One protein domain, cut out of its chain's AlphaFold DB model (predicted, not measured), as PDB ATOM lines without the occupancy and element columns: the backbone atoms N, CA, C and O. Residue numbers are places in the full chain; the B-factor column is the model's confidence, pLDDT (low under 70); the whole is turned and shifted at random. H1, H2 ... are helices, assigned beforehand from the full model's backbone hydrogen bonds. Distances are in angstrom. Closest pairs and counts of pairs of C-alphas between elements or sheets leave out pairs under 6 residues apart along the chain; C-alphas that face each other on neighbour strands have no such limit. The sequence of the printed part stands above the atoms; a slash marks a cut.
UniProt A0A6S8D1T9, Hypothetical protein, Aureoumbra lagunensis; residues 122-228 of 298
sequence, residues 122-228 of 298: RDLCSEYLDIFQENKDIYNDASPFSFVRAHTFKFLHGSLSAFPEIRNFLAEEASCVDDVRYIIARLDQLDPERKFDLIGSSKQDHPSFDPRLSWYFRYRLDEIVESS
ATOM      1  N   ARG A 122      16.771   9.391  12.175       92.56
ATOM      2  CA  ARG A 122      17.067   9.628  10.749       92.56
ATOM      3  C   ARG A 122      17.888  10.891  10.523       92.56
ATOM      4  O   ARG A 122      18.794  10.864   9.694       92.56
ATOM      5  N   ASP A 123      17.599  11.966  11.255       92.38
ATOM      6  CA  ASP A 123      18.345  13.224  11.125       92.38
ATOM      7  C   ASP A 123      19.774  13.035  11.624       92.38
ATOM      8  O   ASP A 123      20.719  13.338  10.902       92.38
ATOM      9  N   LEU A 124      19.937  12.405  12.794       93.00
ATOM     10  CA  LEU A 124      21.262  12.061  13.312       93.00
ATOM     11  C   LEU A 124      22.022  11.108  12.389       93.00
ATOM     12  O   LEU A 124      23.228  11.258  12.206       93.00
ATOM     13  N   CYS A 125      21.336  10.124  11.800       95.56
ATOM     14  CA  CYS A 125      21.973   9.240  10.833       95.56
ATOM     15  C   CYS A 125      22.420  10.026   9.595       95.56
ATOM     16  O   CYS A 125      23.508   9.765   9.099       95.56
ATOM     17  N   SER A 126      21.615  10.973   9.108       95.69
ATOM     18  CA  SER A 126      21.953  11.803   7.943       95.69
ATOM     19  C   SER A 126      23.164  12.691   8.224       95.69
ATOM     20  O   SER A 126      24.120  12.656   7.455       95.69
ATOM     21  N   GLU A 127      23.174  13.382   9.366       95.00
ATOM     22  CA  GLU A 127      24.302  14.207   9.815       95.00
ATOM     23  C   GLU A 127      25.581  13.368   9.975       95.00
ATOM     24  O   GLU A 127      26.659  13.764   9.536       95.00
ATOM     25  N   TYR A 128      25.469  12.153  10.523       94.75
ATOM     26  CA  TYR A 128      26.588  11.211  10.586       94.75
ATOM     27  C   TYR A 128      27.152  10.866   9.194       94.75
ATOM     28  O   TYR A 128      28.372  10.771   9.039       94.75
ATOM     29  N   LEU A 129      26.296  10.681   8.179       94.88
ATOM     30  CA  LEU A 129      26.748  10.429   6.804       94.88
ATOM     31  C   LEU A 129      27.440  11.653   6.199       94.88
ATOM     32  O   LEU A 129      28.430  11.475   5.489       94.88
ATOM     33  N   ASP A 130      26.944  12.859   6.485       94.75
ATOM     34  CA  ASP A 130      27.558  14.117   6.045       94.75
ATOM     35  C   ASP A 130      28.977  14.238   6.624       94.75
ATOM     36  O   ASP A 130      29.945  14.315   5.867       94.75
ATOM     37  N   ILE A 131      29.123  14.092   7.947       92.88
ATOM     38  CA  ILE A 131      30.426  14.114   8.637       92.88
ATOM     39  C   ILE A 131      31.368  13.052   8.060       92.88
ATOM     40  O   ILE A 131      32.545  13.319   7.813       92.88
ATOM     41  N   PHE A 132      30.868  11.836   7.834       91.31
ATOM     42  CA  PHE A 132      31.669  10.759   7.261       91.31
ATOM     43  C   PHE A 132      32.168  11.099   5.846       91.31
ATOM     44  O   PHE A 132      33.328  10.837   5.529       91.31
ATOM     45  N   GLN A 133      31.323  11.694   4.999       88.62
ATOM     46  CA  GLN A 133      31.696  12.089   3.638       88.62
ATOM     47  C   GLN A 133      32.686  13.259   3.618       88.62
ATOM     48  O   GLN A 133      33.635  13.233   2.832       88.62
ATOM     49  N   GLU A 134      32.502  14.247   4.495       90.88
ATOM     50  CA  GLU A 134      33.407  15.395   4.652       90.88
ATOM     51  C   GLU A 134      34.808  14.977   5.116       90.88
ATOM     52  O   GLU A 134      35.797  15.610   4.760       90.88
ATOM     53  N   ASN A 135      34.901  13.880   5.869       88.94
ATOM     54  CA  ASN A 135      36.146  13.389   6.459       88.94
ATOM     55  C   ASN A 135      36.686  12.128   5.769       88.94
ATOM     56  O   ASN A 135      37.506  11.407   6.341       88.94
ATOM     57  N   LYS A 136      36.251  11.845   4.533       83.56
ATOM     58  CA  LYS A 136      36.614  10.618   3.802       83.56
ATOM     59  C   LYS A 136      38.128  10.402   3.666       83.56
ATOM     60  O   LYS A 136      38.586   9.261   3.675       83.56
ATOM     61  N   ASP A 137      38.894  11.491   3.602       84.88
ATOM     62  CA  ASP A 137      40.347  11.474   3.412       84.88
ATOM     63  C   ASP A 137      41.099  10.925   4.640       84.88
ATOM     64  O   ASP A 137      42.253  10.520   4.533       84.88
ATOM     65  N   ILE A 138      40.449  10.848   5.809       82.94
ATOM     66  CA  ILE A 138      41.038  10.291   7.038       82.94
ATOM     67  C   ILE A 138      41.173   8.758   6.958       82.94
ATOM     68  O   ILE A 138      42.014   8.170   7.640       82.94
ATOM     69  N   TYR A 139      40.357   8.083   6.142       74.06
ATOM     70  CA  TYR A 139      40.133   6.639   6.273       74.06
ATOM     71  C   TYR A 139      41.011   5.731   5.385       74.06
ATOM     72  O   TYR A 139      40.837   4.515   5.462       74.06
ATOM     73  N   ASN A 140      41.964   6.273   4.605       63.19
ATOM     74  CA  ASN A 140      43.048   5.556   3.889       63.19
ATOM     75  C   ASN A 140      42.701   4.118   3.398       63.19
ATOM     76  O   ASN A 140      43.405   3.165   3.729       63.19
ATOM     77  N   ASP A 141      41.605   3.950   2.643       61.47
ATOM     78  CA  ASP A 141      41.109   2.680   2.056       61.47
ATOM     79  C   ASP A 141      40.682   1.547   3.025       61.47
ATOM     80  O   ASP A 141      40.305   0.450   2.594       61.47
ATOM     81  N   ALA A 142      40.641   1.782   4.339       61.41
ATOM     82  CA  ALA A 142      40.210   0.784   5.318       61.41
ATOM     83  C   ALA A 142      38.676   0.640   5.356       61.41
ATOM     84  O   ALA A 142      38.027   1.315   6.146       61.41
ATOM     85  N   SER A 143      38.102  -0.229   4.506       63.28
ATOM     86  CA  SER A 143      36.669  -0.625   4.421       63.28
ATOM     87  C   SER A 143      35.676   0.270   5.200       63.28
ATOM     88  O   SER A 143      35.002  -0.185   6.140       63.28
ATOM     89  N   PRO A 144      35.561   1.561   4.834       81.06
ATOM     90  CA  PRO A 144      34.991   2.570   5.724       81.06
ATOM     91  C   PRO A 144      33.459   2.467   5.764       81.06
ATOM     92  O   PRO A 144      32.814   2.803   6.759       81.06
ATOM     93  N   PHE A 145      32.867   1.866   4.726       89.44
ATOM     94  CA  PHE A 145      31.437   1.601   4.675       89.44
ATOM     95  C   PHE A 145      30.969   0.543   5.684       89.44
ATOM     96  O   PHE A 145      29.838   0.610   6.155       89.44
ATOM     97  N   SER A 146      31.813  -0.420   6.072       90.94
ATOM     98  CA  SER A 146      31.414  -1.430   7.066       90.94
ATOM     99  C   SER A 146      31.052  -0.797   8.418       90.94
ATOM    100  O   SER A 146      30.089  -1.222   9.062       90.94
ATOM    101  N   PHE A 147      31.754   0.277   8.803       90.94
ATOM    102  CA  PHE A 147      31.436   1.085   9.979       90.94
ATOM    103  C   PHE A 147      30.144   1.876   9.798       90.94
ATOM    104  O   PHE A 147      29.308   1.874  10.699       90.94
ATOM    105  N   VAL A 148      29.947   2.489   8.623       94.19
ATOM    106  CA  VAL A 148      28.692   3.172   8.273       94.19
ATOM    107  C   VAL A 148      27.516   2.214   8.409       94.19
ATOM    108  O   VAL A 148      26.627   2.477   9.211       94.19
ATOM    109  N   ARG A 149      27.561   1.053   7.744       96.06
ATOM    110  CA  ARG A 149      26.519   0.020   7.826       96.06
ATOM    111  C   ARG A 149      26.250  -0.385   9.277       96.06
ATOM    112  O   ARG A 149      25.098  -0.435   9.705       96.06
ATOM    113  N   ALA A 150      27.305  -0.640  10.055       95.38
ATOM    114  CA  ALA A 150      27.182  -1.026  11.459       95.38
ATOM    115  C   ALA A 150      26.550   0.067  12.337       95.38
ATOM    116  O   ALA A 150      25.824  -0.270  13.271       95.38
ATOM    117  N   HIS A 151      26.813   1.348  12.075       95.62
ATOM    118  CA  HIS A 151      26.179   2.461  12.782       95.62
ATOM    119  C   HIS A 151      24.741   2.687  12.325       95.62
ATOM    120  O   HIS A 151      23.873   2.860  13.175       95.62
ATOM    121  N   THR A 152      24.447   2.571  11.028       96.69
ATOM    122  CA  THR A 152      23.080   2.659  10.496       96.69
ATOM    123  C   THR A 152      22.149   1.640  11.154       96.69
ATOM    124  O   THR A 152      21.034   1.995  11.523       96.69
ATOM    125  N   PHE A 153      22.605   0.404  11.407       96.62
ATOM    126  CA  PHE A 153      21.814  -0.591  12.152       96.62
ATOM    127  C   PHE A 153      21.434  -0.162  13.575       96.62
ATOM    128  O   PHE A 153      20.446  -0.662  14.114       96.62
ATOM    129  N   LYS A 154      22.237   0.703  14.199       95.06
ATOM    130  CA  LYS A 154      22.013   1.188  15.565       95.06
ATOM    131  C   LYS A 154      21.133   2.429  15.546       95.06
ATOM    132  O   LYS A 154      20.114   2.429  16.221       95.06
ATOM    133  N   PHE A 155      21.468   3.409  14.702       94.50
ATOM    134  CA  PHE A 155      20.639   4.592  14.473       94.50
ATOM    135  C   PHE A 155      19.218   4.205  14.079       94.50
ATOM    136  O   PHE A 155      18.260   4.655  14.675       94.50
ATOM    137  N   LEU A 156      19.048   3.343  13.086       94.88
ATOM    138  CA  LEU A 156      17.724   3.078  12.528       94.88
ATOM    139  C   LEU A 156      17.089   1.823  13.130       94.88
ATOM    140  O   LEU A 156      16.249   1.204  12.491       94.88
ATOM    141  N   HIS A 157      17.480   1.403  14.338       93.88
ATOM    142  CA  HIS A 157      17.046   0.118  14.899       93.88
ATOM    143  C   HIS A 157      15.523  -0.056  14.937       93.88
ATOM    144  O   HIS A 157      15.032  -1.099  14.500       93.88
ATOM    145  N   GLY A 158      14.788   0.953  15.415       91.25
ATOM    146  CA  GLY A 158      13.324   0.953  15.423       91.25
ATOM    147  C   GLY A 158      12.750   0.795  14.014       91.25
ATOM    148  O   GLY A 158      12.041  -0.174  13.746       91.25
ATOM    149  N   SER A 159      13.137   1.678  13.092       94.00
ATOM    150  CA  SER A 159      12.702   1.638  11.687       94.00
ATOM    151  C   SER A 159      13.037   0.323  10.981       94.00
ATOM    152  O   SER A 159      12.185  -0.278  10.340       94.00
ATOM    153  N   LEU A 160      14.258  -0.186  11.130       95.31
ATOM    154  CA  LEU A 160      14.692  -1.447  10.518       95.31
ATOM    155  C   LEU A 160      14.028  -2.674  11.159       95.31
ATOM    156  O   LEU A 160      14.021  -3.751  10.569       95.31
ATOM    157  N   SER A 161      13.504  -2.547  12.377       91.75
ATOM    158  CA  SER A 161      12.689  -3.599  12.990       91.75
ATOM    159  C   SER A 161      11.254  -3.566  12.466       91.75
ATOM    160  O   SER A 161      10.650  -4.625  12.323       91.75
ATOM    161  N   ALA A 162      10.738  -2.376  12.150       91.31
ATOM    162  CA  ALA A 162       9.411  -2.182  11.572       91.31
ATOM    163  C   ALA A 162       9.336  -2.519  10.072       91.31
ATOM    164  O   ALA A 162       8.298  -2.985   9.615       91.31
ATOM    165  N   PHE A 163      10.432  -2.327   9.328       94.94
ATOM    166  CA  PHE A 163      10.517  -2.536   7.877       94.94
ATOM    167  C   PHE A 163      11.630  -3.549   7.521       94.94
ATOM    168  O   PHE A 163      12.758  -3.153   7.186       94.94
ATOM    169  N   PRO A 164      11.367  -4.871   7.630       94.00
ATOM    170  CA  PRO A 164      12.364  -5.923   7.404       94.00
ATOM    171  C   PRO A 164      12.999  -5.903   6.010       94.00
ATOM    172  O   PRO A 164      14.164  -6.252   5.855       94.00
ATOM    173  N   GLU A 165      12.270  -5.463   4.990       94.75
ATOM    174  CA  GLU A 165      12.766  -5.314   3.625       94.75
ATOM    175  C   GLU A 165      13.873  -4.257   3.527       94.75
ATOM    176  O   GLU A 165      14.891  -4.476   2.868       94.75
ATOM    177  N   ILE A 166      13.731  -3.144   4.254       97.56
ATOM    178  CA  ILE A 166      14.748  -2.088   4.334       97.56
ATOM    179  C   ILE A 166      15.969  -2.593   5.109       97.56
ATOM    180  O   ILE A 166      17.114  -2.341   4.726       97.56
ATOM    181  N   ARG A 167      15.735  -3.359   6.178       97.00
ATOM    182  CA  ARG A 167      16.788  -4.024   6.954       97.00
ATOM    183  C   ARG A 167      17.598  -5.012   6.124       97.00
ATOM    184  O   ARG A 167      18.824  -4.999   6.218       97.00
ATOM    185  N   ASN A 168      16.932  -5.848   5.333       96.38
ATOM    186  CA  ASN A 168      17.586  -6.833   4.478       96.38
ATOM    187  C   ASN A 168      18.388  -6.137   3.378       96.38
ATOM    188  O   ASN A 168      19.550  -6.477   3.171       96.38
ATOM    189  N   PHE A 169      17.837  -5.079   2.771       97.44
ATOM    190  CA  PHE A 169      18.581  -4.255   1.819       97.44
ATOM    191  C   PHE A 169      19.861  -3.673   2.444       97.44
ATOM    192  O   PHE A 169      20.935  -3.796   1.861       97.44
ATOM    193  N   LEU A 170      19.796  -3.116   3.662       97.75
ATOM    194  CA  LEU A 170      20.988  -2.626   4.372       97.75
ATOM    195  C   LEU A 170      22.021  -3.736   4.643       97.75
ATOM    196  O   LEU A 170      23.229  -3.489   4.588       97.75
ATOM    197  N   ALA A 171      21.552  -4.934   4.996       95.94
ATOM    198  CA  ALA A 171      22.402  -6.067   5.349       95.94
ATOM    199  C   ALA A 171      23.127  -6.664   4.135       95.94
ATOM    200  O   ALA A 171      24.313  -6.982   4.233       95.94
ATOM    201  N   GLU A 172      22.410  -6.825   3.024       95.25
ATOM    202  CA  GLU A 172      22.806  -7.699   1.916       95.25
ATOM    203  C   GLU A 172      23.169  -6.934   0.641       95.25
ATOM    204  O   GLU A 172      24.058  -7.364  -0.091       95.25
ATOM    205  N   GLU A 173      22.519  -5.796   0.378       95.88
ATOM    206  CA  GLU A 173      22.651  -5.069  -0.893       95.88
ATOM    207  C   GLU A 173      23.418  -3.747  -0.750       95.88
ATOM    208  O   GLU A 173      24.218  -3.406  -1.621       95.88
ATOM    209  N   ALA A 174      23.212  -3.004   0.342       95.50
ATOM    210  CA  ALA A 174      23.831  -1.697   0.534       95.50
ATOM    211  C   ALA A 174      25.360  -1.812   0.582       95.50
ATOM    212  O   ALA A 174      25.916  -2.635   1.315       95.50
ATOM    213  N   SER A 175      26.047  -0.952  -0.159       93.69
ATOM    214  CA  SER A 175      27.496  -1.007  -0.386       93.69
ATOM    215  C   SER A 175      28.196   0.347  -0.253       93.69
ATOM    216  O   SER A 175      29.423   0.392  -0.148       93.69
ATOM    217  N   CYS A 176      27.437   1.443  -0.220       92.56
ATOM    218  CA  CYS A 176      27.965   2.797  -0.121       92.56
ATOM    219  C   CYS A 176      27.037   3.734   0.669       92.56
ATOM    220  O   CYS A 176      25.910   3.387   1.021       92.56
ATOM    221  N   VAL A 177      27.519   4.946   0.961       93.19
ATOM    222  CA  VAL A 177      26.750   5.970   1.694       93.19
ATOM    223  C   VAL A 177      25.448   6.335   0.977       93.19
ATOM    224  O   VAL A 177      24.429   6.531   1.640       93.19
ATOM    225  N   ASP A 178      25.447   6.367  -0.357       94.69
ATOM    226  CA  ASP A 178      24.257   6.720  -1.139       94.69
ATOM    227  C   ASP A 178      23.129   5.694  -0.965       94.69
ATOM    228  O   ASP A 178      21.960   6.074  -0.899       94.69
ATOM    229  N   ASP A 179      23.462   4.413  -0.765       97.12
ATOM    230  CA  ASP A 179      22.474   3.376  -0.439       97.12
ATOM    231  C   ASP A 179      21.808   3.641   0.920       97.12
ATOM    232  O   ASP A 179      20.613   3.399   1.099       97.12
ATOM    233  N   VAL A 180      22.556   4.184   1.886       98.00
ATOM    234  CA  VAL A 180      22.006   4.565   3.195       98.00
ATOM    235  C   VAL A 180      21.134   5.813   3.082       98.00
ATOM    236  O   VAL A 180      20.063   5.863   3.687       98.00
ATOM    237  N   ARG A 181      21.520   6.798   2.263       97.69
ATOM    238  CA  ARG A 181      20.653   7.954   1.974       97.69
ATOM    239  C   ARG A 181      19.356   7.526   1.288       97.69
ATOM    240  O   ARG A 181      18.291   8.034   1.630       97.69
ATOM    241  N   TYR A 182      19.429   6.549   0.384       96.56
ATOM    242  CA  TYR A 182      18.250   5.937  -0.224       96.56
ATOM    243  C   TYR A 182      17.348   5.268   0.821       96.56
ATOM    244  O   TYR A 182      16.136   5.486   0.801       96.56
ATOM    245  N   ILE A 183      17.920   4.512   1.766       98.00
ATOM    246  CA  ILE A 183      17.172   3.936   2.893       98.00
ATOM    247  C   ILE A 183      16.433   5.030   3.673       98.00
ATOM    248  O   ILE A 183      15.232   4.897   3.900       98.00
ATOM    249  N   ILE A 184      17.110   6.118   4.047       97.69
ATOM    250  CA  ILE A 184      16.502   7.220   4.813       97.69
ATOM    251  C   ILE A 184      15.351   7.859   4.025       97.69
ATOM    252  O   ILE A 184      14.243   7.975   4.548       97.69
ATOM    253  N   ALA A 185      15.566   8.176   2.745       97.31
ATOM    254  CA  ALA A 185      14.525   8.728   1.877       97.31
ATOM    255  C   ALA A 185      13.330   7.773   1.710       97.31
ATOM    256  O   ALA A 185      12.186   8.210   1.577       97.31
ATOM    257  N   ARG A 186      13.577   6.458   1.717       96.94
ATOM    258  CA  ARG A 186      12.513   5.458   1.650       96.94
ATOM    259  C   ARG A 186      11.726   5.379   2.955       96.94
ATOM    260  O   ARG A 186      10.501   5.296   2.904       96.94
ATOM    261  N   LEU A 187      12.400   5.448   4.098       96.25
ATOM    262  CA  LEU A 187      11.749   5.506   5.404       96.25
ATOM    263  C   LEU A 187      10.888   6.768   5.549       96.25
ATOM    264  O   LEU A 187       9.788   6.678   6.081       96.25
ATOM    265  N   ASP A 188      11.310   7.910   5.000       95.19
ATOM    266  CA  ASP A 188      10.491   9.135   4.969       95.19
ATOM    267  C   ASP A 188       9.183   8.981   4.184       95.19
ATOM    268  O   ASP A 188       8.198   9.648   4.490       95.19
ATOM    269  N   GLN A 189       9.138   8.076   3.204       95.25
ATOM    270  CA  GLN A 189       7.904   7.749   2.483       95.25
ATOM    271  C   GLN A 189       7.029   6.745   3.241       95.25
ATOM    272  O   GLN A 189       5.806   6.823   3.151       95.25
ATOM    273  N   LEU A 190       7.644   5.776   3.926       94.00
ATOM    274  CA  LEU A 190       6.947   4.687   4.622       94.00
ATOM    275  C   LEU A 190       6.403   5.110   5.994       94.00
ATOM    276  O   LEU A 190       5.328   4.677   6.394       94.00
ATOM    277  N   ASP A 191       7.133   5.965   6.702       93.44
ATOM    278  CA  ASP A 191       6.784   6.498   8.018       93.44
ATOM    279  C   ASP A 191       7.104   8.004   8.053       93.44
ATOM    280  O   ASP A 191       8.120   8.414   8.629       93.44
ATOM    281  N   PRO A 192       6.267   8.842   7.403       91.69
ATOM    282  CA  PRO A 192       6.474  10.292   7.332       91.69
ATOM    283  C   PRO A 192       6.378  10.971   8.706       91.69
ATOM    284  O   PRO A 192       7.038  11.979   8.943       91.69
ATOM    285  N   GLU A 193       5.615  10.381   9.630       88.50
ATOM    286  CA  GLU A 193       5.464  10.846  11.016       88.50
ATOM    287  C   GLU A 193       6.631  10.415  11.924       88.50
ATOM    288  O   GLU A 193       6.681  10.798  13.093       88.50
ATOM    289  N   ARG A 194       7.577   9.618  11.403       89.81
ATOM    290  CA  ARG A 194       8.818   9.197  12.082       89.81
ATOM    291  C   ARG A 194       8.592   8.485  13.414       89.81
ATOM    292  O   ARG A 194       9.419   8.581  14.324       89.81
ATOM    293  N   LYS A 195       7.490   7.744  13.536       87.56
ATOM    294  CA  LYS A 195       7.074   7.060  14.773       87.56
ATOM    295  C   LYS A 195       8.146   6.109  15.304       87.56
ATOM    296  O   LYS A 195       8.263   5.948  16.517       87.56
ATOM    297  N   PHE A 196       8.942   5.508  14.418       88.50
ATOM    298  CA  PHE A 196       9.975   4.537  14.793       88.50
ATOM    299  C   PHE A 196      11.354   5.150  15.080       88.50
ATOM    300  O   PHE A 196      12.250   4.450  15.555       88.50
ATOM    301  N   ASP A 197      11.526   6.451  14.841       86.25
ATOM    302  CA  ASP A 197      12.807   7.155  14.983       86.25
ATOM    303  C   ASP A 197      12.781   8.244  16.055       86.25
ATOM    304  O   ASP A 197      13.735   9.015  16.177       86.25
ATOM    305  N   LEU A 198      11.712   8.298  16.851       79.81
ATOM    306  CA  LEU A 198      11.578   9.238  17.959       79.81
ATOM    307  C   LEU A 198      12.687   9.014  18.987       79.81
ATOM    308  O   LEU A 198      12.820   7.927  19.562       79.81
ATOM    309  N   ILE A 199      13.486  10.052  19.223       73.62
ATOM    310  CA  ILE A 199      14.573  10.010  20.194       73.62
ATOM    311  C   ILE A 199      14.038  10.375  21.573       73.62
ATOM    312  O   ILE A 199      13.466  11.437  21.792       73.62
ATOM    313  N   GLY A 200      14.286   9.476  22.514       68.25
ATOM    314  CA  GLY A 200      14.145   9.703  23.937       68.25
ATOM    315  C   GLY A 200      15.082   8.753  24.665       68.25
ATOM    316  O   GLY A 200      15.438   7.698  24.139       68.25
ATOM    317  N   SER A 201      15.498   9.147  25.860       64.06
ATOM    318  CA  SER A 201      16.241   8.283  26.781       64.06
ATOM    319  C   SER A 201      15.357   7.764  27.914       64.06
ATOM    320  O   SER A 201      15.698   6.797  28.590       64.06
ATOM    321  N   SER A 202      14.206   8.405  28.108       64.31
ATOM    322  CA  SER A 202      13.183   8.078  29.089       64.31
ATOM    323  C   SER A 202      11.855   8.727  28.677       64.31
ATOM    324  O   SER A 202      11.829   9.622  27.828       64.31
ATOM    325  N   LYS A 203      10.746   8.338  29.324       63.66
ATOM    326  CA  LYS A 203       9.453   9.036  29.167       63.66
ATOM    327  C   LYS A 203       9.483  10.488  29.667       63.66
ATOM    328  O   LYS A 203       8.627  11.273  29.281       63.66
ATOM    329  N   GLN A 204      10.442  10.827  30.532       65.06
ATOM    330  CA  GLN A 204      10.651  12.193  31.018       65.06
ATOM    331  C   GLN A 204      11.321  13.061  29.945       65.06
ATOM    332  O   GLN A 204      11.010  14.242  29.846       65.06
ATOM    333  N   ASP A 205      12.196  12.468  29.123       65.12
ATOM    334  CA  ASP A 205      12.861  13.158  28.013       65.12
ATOM    335  C   ASP A 205      11.948  13.281  26.781       65.12
ATOM    336  O   ASP A 205      11.918  14.321  26.131       65.12
ATOM    337  N   HIS A 206      11.173  12.238  26.461       68.25
ATOM    338  CA  HIS A 206      10.229  12.264  25.343       68.25
ATOM    339  C   HIS A 206       8.958  11.465  25.683       68.25
ATOM    340  O   HIS A 206       9.056  10.271  25.974       68.25
ATOM    341  N   PRO A 207       7.745  12.050  25.601       66.12
ATOM    342  CA  PRO A 207       6.513  11.396  26.060       66.12
ATOM    343  C   PRO A 207       6.183  10.112  25.284       66.12
ATOM    344  O   PRO A 207       5.634   9.168  25.848       66.12
ATOM    345  N   SER A 208       6.566  10.054  24.008       67.19
ATOM    346  CA  SER A 208       6.415   8.869  23.150       67.19
ATOM    347  C   SER A 208       7.638   7.946  23.154       67.19
ATOM    348  O   SER A 208       7.761   7.110  22.263       67.19
ATOM    349  N   PHE A 209       8.578   8.120  24.091       73.19
ATOM    350  CA  PHE A 209       9.737   7.237  24.191       73.19
ATOM    351  C   PHE A 209       9.296   5.789  24.407       73.19
ATOM    352  O   PHE A 209       8.528   5.481  25.324       73.19
ATOM    353  N   ASP A 210       9.858   4.902  23.591       79.31
ATOM    354  CA  ASP A 210       9.673   3.466  23.696       79.31
ATOM    355  C   ASP A 210      11.044   2.764  23.700       79.31
ATOM    356  O   ASP A 210      11.757   2.795  22.690       79.31
ATOM    357  N   PRO A 211      11.431   2.100  24.806       78.75
ATOM    358  CA  PRO A 211      12.704   1.392  24.896       78.75
ATOM    359  C   PRO A 211      12.825   0.245  23.882       78.75
ATOM    360  O   PRO A 211      13.941  -0.141  23.547       78.75
ATOM    361  N   ARG A 212      11.720  -0.275  23.334       80.00
ATOM    362  CA  ARG A 212      11.739  -1.322  22.295       80.00
ATOM    363  C   ARG A 212      12.266  -0.821  20.954       80.00
ATOM    364  O   ARG A 212      12.745  -1.620  20.158       80.00
ATOM    365  N   LEU A 213      12.198   0.488  20.713       85.69
ATOM    366  CA  LEU A 213      12.737   1.122  19.507       85.69
ATOM    367  C   LEU A 213      14.234   1.435  19.631       85.69
ATOM    368  O   LEU A 213      14.887   1.756  18.640       85.69
ATOM    369  N   SER A 214      14.787   1.340  20.841       86.38
ATOM    370  CA  SER A 214      16.189   1.622  21.119       86.38
ATOM    371  C   SER A 214      17.049   0.385  20.918       86.38
ATOM    372  O   SER A 214      16.838  -0.662  21.540       86.38
ATOM    373  N   TRP A 215      18.113   0.530  20.130       89.75
ATOM    374  CA  TRP A 215      19.117  -0.517  20.003       89.75
ATOM    375  C   TRP A 215      19.743  -0.850  21.360       89.75
ATOM    376  O   TRP A 215      20.018  -2.013  21.649       89.75
ATOM    377  N   TYR A 216      19.953   0.145  22.220       88.19
ATOM    378  CA  TYR A 216      20.628  -0.015  23.508       88.19
ATOM    379  C   TYR A 216      19.862  -0.910  24.499       88.19
ATOM    380  O   TYR A 216      20.479  -1.647  25.275       88.19
ATOM    381  N   PHE A 217      18.529  -0.895  24.463       84.38
ATOM    382  CA  PHE A 217      17.696  -1.652  25.403       84.38
ATOM    383  C   PHE A 217      17.320  -3.063  24.928       84.38
ATOM    384  O   PHE A 217      16.792  -3.836  25.721       84.38
ATOM    385  N   ARG A 218      17.673  -3.459  23.696       85.00
ATOM    386  CA  ARG A 218      17.266  -4.730  23.053       85.00
ATOM    387  C   ARG A 218      17.513  -6.028  23.842       85.00
ATOM    388  O   ARG A 218      16.864  -7.028  23.566       85.00
ATOM    389  N   TYR A 219      18.459  -6.042  24.786       80.19
ATOM    390  CA  TYR A 219      18.756  -7.209  25.639       80.19
ATOM    391  C   TYR A 219      18.285  -7.056  27.091       80.19
ATOM    392  O   TYR A 219      18.561  -7.923  27.908       80.19
ATOM    393  N   ARG A 220      17.611  -5.950  27.422       74.00
ATOM    394  CA  ARG A 220      17.120  -5.631  28.773       74.00
ATOM    395  C   ARG A 220      15.647  -5.226  28.775       74.00
ATOM    396  O   ARG A 220      15.193  -4.557  29.694       74.00
ATOM    397  N   LEU A 221      14.902  -5.599  27.735       72.44
ATOM    398  CA  LEU A 221      13.480  -5.273  27.646       72.44
ATOM    399  C   LEU A 221      12.690  -5.927  28.782       72.44
ATOM    400  O   LEU A 221      11.863  -5.252  29.382       72.44
ATOM    401  N   ASP A 222      13.005  -7.174  29.133       65.44
ATOM    402  CA  ASP A 222      12.328  -7.895  30.218       65.44
ATOM    403  C   ASP A 222      12.496  -7.173  31.573       65.44
ATOM    404  O   ASP A 222      11.518  -6.966  32.287       65.44
ATOM    405  N   GLU A 223      13.695  -6.652  31.871       60.66
ATOM    406  CA  GLU A 223      13.978  -5.866  33.089       60.66
ATOM    407  C   GLU A 223      13.185  -4.537  33.138       60.66
ATOM    408  O   GLU A 223      12.769  -4.066  34.199       60.66
ATOM    409  N   ILE A 224      12.958  -3.913  31.977       62.12
ATOM    410  CA  ILE A 224      12.183  -2.666  31.867       62.12
ATOM    411  C   ILE A 224      10.680  -2.940  31.997       62.12
ATOM    412  O   ILE A 224       9.947  -2.137  32.572       62.12
ATOM    413  N   VAL A 225      10.212  -4.073  31.471       54.28
ATOM    414  CA  VAL A 225       8.809  -4.488  31.557       54.28
ATOM    415  C   VAL A 225       8.432  -4.825  33.001       54.28
ATOM    416  O   VAL A 225       7.410  -4.333  33.479       54.28
ATOM    417  N   GLU A 226       9.275  -5.577  33.714       48.84
ATOM    418  CA  GLU A 226       9.053  -5.964  35.117       48.84
ATOM    419  C   GLU A 226       9.045  -4.773  36.090       48.84
ATOM    420  O   GLU A 226       8.377  -4.819  37.122       48.84
ATOM    421  N   SER A 227       9.741  -3.681  35.759       46.53
ATOM    422  CA  SER A 227       9.766  -2.451  36.565       46.53
ATOM    423  C   SER A 227       8.641  -1.457  36.231       46.53
ATOM    424  O   SER A 227       8.497  -0.446  36.922       46.53
ATOM    425  N   SER A 228       7.817  -1.723  35.205       48.69
ATOM    426  CA  SER A 228       6.706  -0.848  34.804       48.69
ATOM    427  C   SER A 228       5.372  -1.276  35.436       48.69
ATOM    428  O   SER A 228       4.961  -2.425  35.329       48.69
TER     429      SER A 228
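AT A GLANCE: This is residues 122 to 228 of the 298 residues of the protein "Hypothetical protein" of Aureoumbra lagunensis (UniProt A0A6S8D1T9). Four nearly aligned helices form the body: H6, the longest at 14 residues, packs beside H1, H3 and H5, while short H4 fills the corner between H3 and H5 at one end. At the other end of the body the turn between H1 and H3, with H2 in it, sticks out at residues 137 to 143; beyond the end with H4, the long link of residues 191 to 220 leads off to a small helix, H7, which touches no other helix. The printed part has 107 residues with seven named helices, H1 to H7 in order along the chain, and no named strand; the class is all helix. It is compact by its radius of gyration of the C-alphas, 15.1 A, yet elongated in outline, spanning 48 by 28 by 24 A.

IN THESE COORDINATES: H6, residues 177 to 190, is 20.1 A long and begins at C-alpha 177 at (26.750, 5.970, 1.694). H1, residues 122 to 134, is 18.4 A long and begins at C-alpha 122 at (17.067, 9.628, 10.749). H3, residues 144 to 155, is 16.9 A long, and H5, residues 164 to 173, is 13.2 A long. The short helices are H2, residues 136 to 139, H4, residues 157 to 162, and H7, residues 221 to 226, which ends at C-alpha 226 at (9.053, -5.964, 35.117).

HOW THE PARTS SIT: H6 is the hub, touching three helices, and H1, H3 and H6 form a bundle, three helices side by side. H6 touches H1 at a shallow tilt of 18 degrees, opposite ways; the closest C-alphas, of Arg 122 and Ile 184, are 6.4 A apart. With residues 177 to 180 alone H6 touches H3, the same way at a shallow tilt of 23 degrees, the closest C-alphas being Phe 145 and Val 177 at 7.1 A. H5 and H6 form a helical hairpin at a shallow tilt of 12 degrees, in which H6 touches H5 with residues 179 to 183 alone; the closest C-alphas, of Ile 166 and Ile 183, are 6.7 A apart. H1 touches H3, opposite ways at a shallow tilt of 16 degrees, with C-alphas of Cys 125 and Phe 155 closest at 6.1 A. H4 and H5 only just touch, and only at the corner, with 3 pairs of C-alphas within 8 A, the closest being Leu 160 and Arg 167 at 4.9 A. H2 meets H1 and H3 only through their links. Every O i to N i+4 pair is within hydrogen-bond range in H1, H4, H5, H6 and H7, and 7 of 8 are in H3; H2 is too short for such a pair.

THE WHOLE: The two C-alphas farthest apart, of Asn 140 and Ser 228, are 48.1 A apart. The printed part has no cut; the link from H6 to H7 is long, with 30 residues, and the other links are tight. The mean pLDDT of the printed part is 85.5, and residues 140 to 143, 200 to 208 and 222 to 228 are under 70.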